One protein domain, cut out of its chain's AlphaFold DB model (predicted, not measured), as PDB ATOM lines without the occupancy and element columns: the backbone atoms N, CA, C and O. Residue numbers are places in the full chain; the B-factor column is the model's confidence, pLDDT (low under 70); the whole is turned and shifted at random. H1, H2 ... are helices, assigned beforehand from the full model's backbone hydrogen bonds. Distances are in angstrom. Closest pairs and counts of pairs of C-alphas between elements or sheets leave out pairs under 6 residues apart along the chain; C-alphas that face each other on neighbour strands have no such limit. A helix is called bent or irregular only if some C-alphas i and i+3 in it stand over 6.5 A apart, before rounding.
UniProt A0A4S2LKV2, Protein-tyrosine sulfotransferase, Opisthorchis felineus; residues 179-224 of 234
ATOM      1  N   ILE A 179      76.623  33.143 -22.382       59.59
ATOM      2  CA  ILE A 179      77.240  33.552 -23.643       59.59
ATOM      3  C   ILE A 179      77.614  35.022 -23.496       59.59
ATOM      4  O   ILE A 179      76.771  35.839 -23.142       59.59
ATOM      5  N   ASN A 180      78.878  35.354 -23.766       63.03
ATOM      6  CA  ASN A 180      79.336  36.737 -23.771       63.03
ATOM      7  C   ASN A 180      78.672  37.472 -24.949       63.03
ATOM      8  O   ASN A 180      79.229  37.569 -26.044       63.03
ATOM      9  N   THR A 181      77.455  37.957 -24.718       68.81
ATOM     10  CA  THR A 181      76.683  38.766 -25.658       68.81
ATOM     11  C   THR A 181      77.252  40.171 -25.779       68.81
ATOM     12  O   THR A 181      77.026  40.821 -26.796       68.81
ATOM     13  N   ASP A 182      78.056  40.618 -24.808       69.12
ATOM     14  CA  ASP A 182      78.730  41.917 -24.857       69.12
ATOM     15  C   ASP A 182      79.565  42.049 -26.129       69.12
ATOM     16  O   ASP A 182      79.609  43.100 -26.754       69.12
ATOM     17  N   SER A 183      80.218  40.973 -26.570       68.94
ATOM     18  CA  SER A 183      81.014  41.005 -27.803       68.94
ATOM     19  C   SER A 183      80.153  41.157 -29.064       68.94
ATOM     20  O   SER A 183      80.606  41.757 -30.036       68.94
ATOM     21  N   LEU A 184      78.904  40.682 -29.029       70.00
ATOM     22  CA  LEU A 184      77.931  40.792 -30.121       70.00
ATOM     23  C   LEU A 184      77.254  42.170 -30.184       70.00
ATOM     24  O   LEU A 184      76.751  42.538 -31.247       70.00
ATOM     25  N   SER A 185      77.242  42.919 -29.079       78.50
ATOM     26  CA  SER A 185      76.596  44.235 -28.962       78.50
ATOM     27  C   SER A 185      77.568  45.407 -28.838       78.50
ATOM     28  O   SER A 185      77.176  46.542 -29.097       78.50
ATOM     29  N   LYS A 186      78.845  45.158 -28.516       84.25
ATOM     30  CA  LYS A 186      79.894  46.181 -28.331       84.25
ATOM     31  C   LYS A 186      79.946  47.208 -29.452       84.25
ATOM     32  O   LYS A 186      80.057  48.398 -29.181       84.25
ATOM     33  N   TRP A 187      79.838  46.762 -30.700       84.56
ATOM     34  CA  TRP A 187      79.897  47.649 -31.862       84.56
ATOM     35  C   TRP A 187      78.710  48.630 -31.927       84.56
ATOM     36  O   TRP A 187      78.863  49.728 -32.457       84.56
ATOM     37  N   ALA A 188      77.558  48.266 -31.360       83.12
ATOM     38  CA  ALA A 188      76.342  49.074 -31.329       83.12
ATOM     39  C   ALA A 188      76.107  49.779 -29.983       83.12
ATOM     40  O   ALA A 188      75.149  50.539 -29.848       83.12
ATOM     41  N   SER A 189      76.971  49.541 -28.993       84.19
ATOM     42  CA  SER A 189      76.889  50.195 -27.687       84.19
ATOM     43  C   SER A 189      77.040  51.723 -27.801       84.19
ATOM     44  O   SER A 189      77.676  52.216 -28.745       84.19
ATOM     45  N   PRO A 190      76.482  52.500 -26.854       83.81
ATOM     46  CA  PRO A 190      76.726  53.940 -26.768       83.81
ATOM     47  C   PRO A 190      78.219  54.297 -26.681       83.81
ATOM     48  O   PRO A 190      78.629  55.330 -27.199       83.81
ATOM     49  N   GLU A 191      79.035  53.422 -26.087       88.00
ATOM     50  CA  GLU A 191      80.484  53.582 -25.910       88.00
ATOM     51  C   GLU A 191      81.301  53.208 -27.161       88.00
ATOM     52  O   GLU A 191      82.529  53.329 -27.172       88.00
ATOM     53  N   SER A 192      80.642  52.733 -28.219       87.44
ATOM     54  CA  SER A 192      81.289  52.372 -29.476       87.44
ATOM     55  C   SER A 192      81.896  53.589 -30.172       87.44
ATOM     56  O   SER A 192      81.277  54.646 -30.277       87.44
ATOM     57  N   VAL A 193      83.083  53.407 -30.753       92.56
ATOM     58  CA  VAL A 193      83.737  54.407 -31.617       92.56
ATOM     59  C   VAL A 193      83.028  54.595 -32.966       92.56
ATOM     60  O   VAL A 193      83.399  55.476 -33.740       92.56
ATOM     61  N   LEU A 194      82.039  53.750 -33.281       89.75
ATOM     62  CA  LEU A 194      81.306  53.803 -34.541       89.75
ATOM     63  C   LEU A 194      80.237  54.914 -34.525       89.75
ATOM     64  O   LEU A 194      79.506  55.038 -33.539       89.75
ATOM     65  N   PRO A 195      80.092  55.687 -35.620       90.75
ATOM     66  CA  PRO A 195      79.095  56.752 -35.710       90.75
ATOM     67  C   PRO A 195      77.650  56.263 -35.538       90.75
ATOM     68  O   PRO A 195      77.302  55.168 -35.978       90.75
ATOM     69  N   ASP A 196      76.775  57.110 -34.989       88.00
ATOM     70  CA  ASP A 196      75.358  56.771 -34.771       88.00
ATOM     71  C   ASP A 196      74.608  56.443 -36.066       88.00
ATOM     72  O   ASP A 196      73.815  55.504 -36.091       88.00
ATOM     73  N   TRP A 197      74.909  57.148 -37.164       87.19
ATOM     74  CA  TRP A 197      74.319  56.842 -38.472       87.19
ATOM     75  C   TRP A 197      74.685  55.428 -38.941       87.19
ATOM     76  O   TRP A 197      73.842  54.722 -39.485       87.19
ATOM     77  N   PHE A 198      75.924  54.991 -38.677       87.50
ATOM     78  CA  PHE A 198      76.376  53.649 -39.025       87.50
ATOM     79  C   PHE A 198      75.656  52.623 -38.156       87.50
ATOM     80  O   PHE A 198      75.124  51.656 -38.679       87.50
ATOM     81  N   LYS A 199      75.563  52.851 -36.840       85.50
ATOM     82  CA  LYS A 199      74.840  51.950 -35.927       85.50
ATOM     83  C   LYS A 199      73.362  51.798 -36.302       85.50
ATOM     84  O   LYS A 199      72.837  50.693 -36.215       85.50
ATOM     85  N   ALA A 200      72.722  52.873 -36.767       82.56
ATOM     86  CA  ALA A 200      71.319  52.869 -37.178       82.56
ATOM     87  C   ALA A 200      71.056  52.132 -38.503       82.56
ATOM     88  O   ALA A 200      69.961  51.616 -38.684       82.56
ATOM     89  N   GLN A 201      72.032  52.086 -39.416       85.38
ATOM     90  CA  GLN A 201      71.838  51.563 -40.777       85.38
ATOM     91  C   GLN A 201      72.699  50.333 -41.100       85.38
ATOM     92  O   GLN A 201      72.568  49.745 -42.169       85.38
ATOM     93  N   ALA A 202      73.606  49.924 -40.208       84.81
ATOM     94  CA  ALA A 202      74.532  48.820 -40.463       84.81
ATOM     95  C   ALA A 202      73.801  47.524 -40.824       84.81
ATOM     96  O   ALA A 202      74.272  46.781 -41.685       84.81
ATOM     97  N   ALA A 203      72.646  47.269 -40.203       81.88
ATOM     98  CA  ALA A 203      71.828  46.100 -40.499       81.88
ATOM     99  C   ALA A 203      71.153  46.165 -41.885       81.88
ATOM    100  O   ALA A 203      70.941  45.121 -42.493       81.88
ATOM    101  N   ASP A 204      70.909  47.367 -42.419       82.88
ATOM    102  CA  ASP A 204      70.321  47.571 -43.752       82.88
ATOM    103  C   ASP A 204      71.341  47.326 -44.873       82.88
ATOM    104  O   ASP A 204      70.988  46.909 -45.977       82.88
ATOM    105  N   TYR A 205      72.624  47.586 -44.598       83.44
ATOM    106  CA  TYR A 205      73.709  47.471 -45.578       83.44
ATOM    107  C   TYR A 205      74.530  46.186 -45.454       83.44
ATOM    108  O   TYR A 205      75.358  45.899 -46.320       83.44
ATOM    109  N   SER A 206      74.332  45.412 -44.387       85.56
ATOM    110  CA  SER A 206      75.057  44.168 -44.151       85.56
ATOM    111  C   SER A 206      74.130  42.973 -44.292       85.56
ATOM    112  O   SER A 206      73.309  42.696 -43.418       85.56
ATOM    113  N   SER A 207      74.333  42.206 -45.364       85.12
ATOM    114  CA  SER A 207      73.661  40.917 -45.551       85.12
ATOM    115  C   SER A 207      73.888  39.978 -44.363       85.12
ATOM    116  O   SER A 207      72.966  39.280 -43.959       85.12
ATOM    117  N   LEU A 208      75.078  40.021 -43.751       82.50
ATOM    118  CA  LEU A 208      75.404  39.227 -42.568       82.50
ATOM    119  C   LEU A 208      74.577  39.645 -41.344       82.50
ATOM    120  O   LEU A 208      74.059  38.789 -40.634       82.50
ATOM    121  N   LEU A 209      74.439  40.946 -41.074       84.12
ATOM    122  CA  LEU A 209      73.636  41.411 -39.936       84.12
ATOM    123  C   LEU A 209      72.143  41.136 -40.143       84.12
ATOM    124  O   LEU A 209      71.461  40.794 -39.177       84.12
ATOM    125  N   HIS A 210      71.663  41.209 -41.387       81.94
ATOM    126  CA  HIS A 210      70.309  40.796 -41.757       81.94
ATOM    127  C   HIS A 210      70.094  39.288 -41.549       81.94
ATOM    128  O   HIS A 210      69.097  38.865 -40.965       81.94
ATOM    129  N   GLU A 211      71.056  38.456 -41.960       81.00
ATOM    130  CA  GLU A 211      71.017  37.003 -41.753       81.00
ATOM    131  C   GLU A 211      70.992  36.645 -40.257       81.00
ATOM    132  O   GLU A 211      70.214  35.788 -39.826       81.00
ATOM    133  N   LEU A 212      71.769  37.369 -39.448       78.44
ATOM    134  CA  LEU A 212      71.786  37.269 -37.987       78.44
ATOM    135  C   LEU A 212      70.599  37.978 -37.299       78.44
ATOM    136  O   LEU A 212      70.481  37.911 -36.080       78.44
ATOM    137  N   GLN A 213      69.691  38.602 -38.056       79.75
ATOM    138  CA  GLN A 213      68.486  39.299 -37.584       79.75
ATOM    139  C   GLN A 213      68.715  40.485 -36.629       79.75
ATOM    140  O   GLN A 213      67.840  40.826 -35.826       79.75
ATOM    141  N   TYR A 214      69.851  41.177 -36.739       81.19
ATOM    142  CA  TYR A 214      70.099  42.419 -35.986       81.19
ATOM    143  C   TYR A 214      69.097  43.542 -36.323       81.19
ATOM    144  O   TYR A 214      68.927  44.466 -35.532       81.19
ATOM    145  N   ASP A 215      68.414  43.459 -37.465       77.81
ATOM    146  CA  ASP A 215      67.354  44.372 -37.910       77.81
ATOM    147  C   ASP A 215      65.968  44.064 -37.308       77.81
ATOM    148  O   ASP A 215      65.108  44.942 -37.269       77.81
ATOM    149  N   ARG A 216      65.725  42.828 -36.841       77.81
ATOM    150  CA  ARG A 216      64.380  42.359 -36.442       77.81
ATOM    151  C   ARG A 216      64.231  42.061 -34.959       77.81
ATOM    152  O   ARG A 216      63.198  42.388 -34.381       77.81
ATOM    153  N   ILE A 217      65.225  41.413 -34.350       77.44
ATOM    154  CA  ILE A 217      65.117  40.883 -32.975       77.44
ATOM    155  C   ILE A 217      66.038  41.589 -31.969       77.44
ATOM    156  O   ILE A 217      66.082  41.207 -30.799       77.44
ATOM    157  N   GLY A 218      66.715  42.659 -32.397       79.12
ATOM    158  CA  GLY A 218      67.455  43.584 -31.536       79.12
ATOM    159  C   GLY A 218      68.976  43.466 -31.629       79.12
ATOM    160  O   GLY A 218      69.516  42.684 -32.410       79.12
ATOM    161  N   VAL A 219      69.668  44.277 -30.822       78.06
ATOM    162  CA  VAL A 219      71.133  44.337 -30.767       78.06
ATOM    163  C   VAL A 219      71.618  44.185 -29.313       78.06
ATOM    164  O   VAL A 219      71.403  45.098 -28.516       78.06
ATOM    165  N   PRO A 220      72.269  43.065 -28.938       79.00
ATOM    166  CA  PRO A 220      72.495  41.884 -29.766       79.00
ATOM    167  C   PRO A 220      71.161  41.156 -30.042       79.00
ATOM    168  O   PRO A 220      70.208  41.342 -29.281       79.00
ATOM    169  N   PRO A 221      71.065  40.348 -31.110       78.19
ATOM    170  CA  PRO A 221      69.845  39.633 -31.446       78.19
ATOM    171  C   PRO A 221      69.406  38.737 -30.293       78.19
ATOM    172  O   PRO A 221      70.170  37.883 -29.836       78.19
ATOM    173  N   ASP A 222      68.171  38.916 -29.832       76.88
ATOM    174  CA  ASP A 222      67.580  38.029 -28.840       76.88
ATOM    175  C   ASP A 222      66.923  36.837 -29.540       76.88
ATOM    176  O   ASP A 222      65.744  36.861 -29.903       76.88
ATOM    177  N   TYR A 223      67.712  35.783 -29.750       72.94
ATOM    178  CA  TYR A 223      67.265  34.585 -30.459       72.94
ATOM    179  C   TYR A 223      66.174  33.798 -29.724       72.94
ATOM    180  O   TYR A 223      65.513  32.979 -30.358       72.94
ATOM    181  N   SER A 224      65.924  34.071 -28.436       69.06
ATOM    182  CA  SER A 224      64.779  33.488 -27.720       69.06
ATOM    183  C   SER A 224      63.433  33.992 -28.257       69.06
ATOM    184  O   SER A 224      62.410  33.332 -28.096       69.06
TER     185      SER A 224
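Overview. This is residues 179 to 224 of the 234 residues of the protein "Protein-tyrosine sulfotransferase" of Opisthorchis felineus (UniProt A0A4S2LKV2). Three short helices follow one another round a single flattish turn of chain: H2, the longest, lies on one side, H3 makes a corner with its end, and H1 comes near H2 from the other side of the turn. After H3, residues 212 to 224, with no named element, fold back towards the side of H1. The printed part has 46 residues with three named helices, in the order H1, H2, H3, and no named strand; the class is all helix, though under half of the residues, 22 of 46, are in named elements. It is compact, with a radius of gyration of the C-alphas of 10.2 A, and spans 28 by 23 by 13 A, only just flat.

Along the chain. H2, residues 196 to 205, is 14.4 A long, from C-alpha 196 at (75.358, 56.771, -34.771) to C-alpha 205 at (73.709, 47.471, -45.578). It is irregular: C-alphas 200 and 203 are 7.6 A apart. H3, residues 207 to 211, is 6.1 A long and ends at C-alpha 211 at (71.017, 37.003, -41.753). H1, residues 182 to 188, is 9.9 A long and begins at C-alpha 182 at (78.730, 41.917, -24.857). It is also irregular, with C-alphas 184 and 187 7.3 A apart.

Arrangement. H2 and H3 touch only at the corner by their tight link, Ser 206; their closest C-alphas, of Ala 203 and Leu 209, are 5.1 A apart. H1 and H2 are close but not clearly touching, the closest C-alphas being those of Ala 188 and Lys 199, 5.6 A apart. Their rough lines are about perpendicular, at 74 degrees. H1 and H3 are apart. In H3 every O i to N i+4 pair is within hydrogen-bond range; in H2 4 of 6 are, and in H1 1 of 3, beside 2 of 4 O i to N i+3 pairs.

Size, cuts and confidence. The two C-alphas farthest apart, of Val 193 and Ser 224, are 28.5 A apart. The printed part has no cut, and no link between named helices is long; the link from H1 to H2 is short, with 7 residues. The mean pLDDT of the printed part is 80.5, and residues 179 to 183 and residue 224 are under 70.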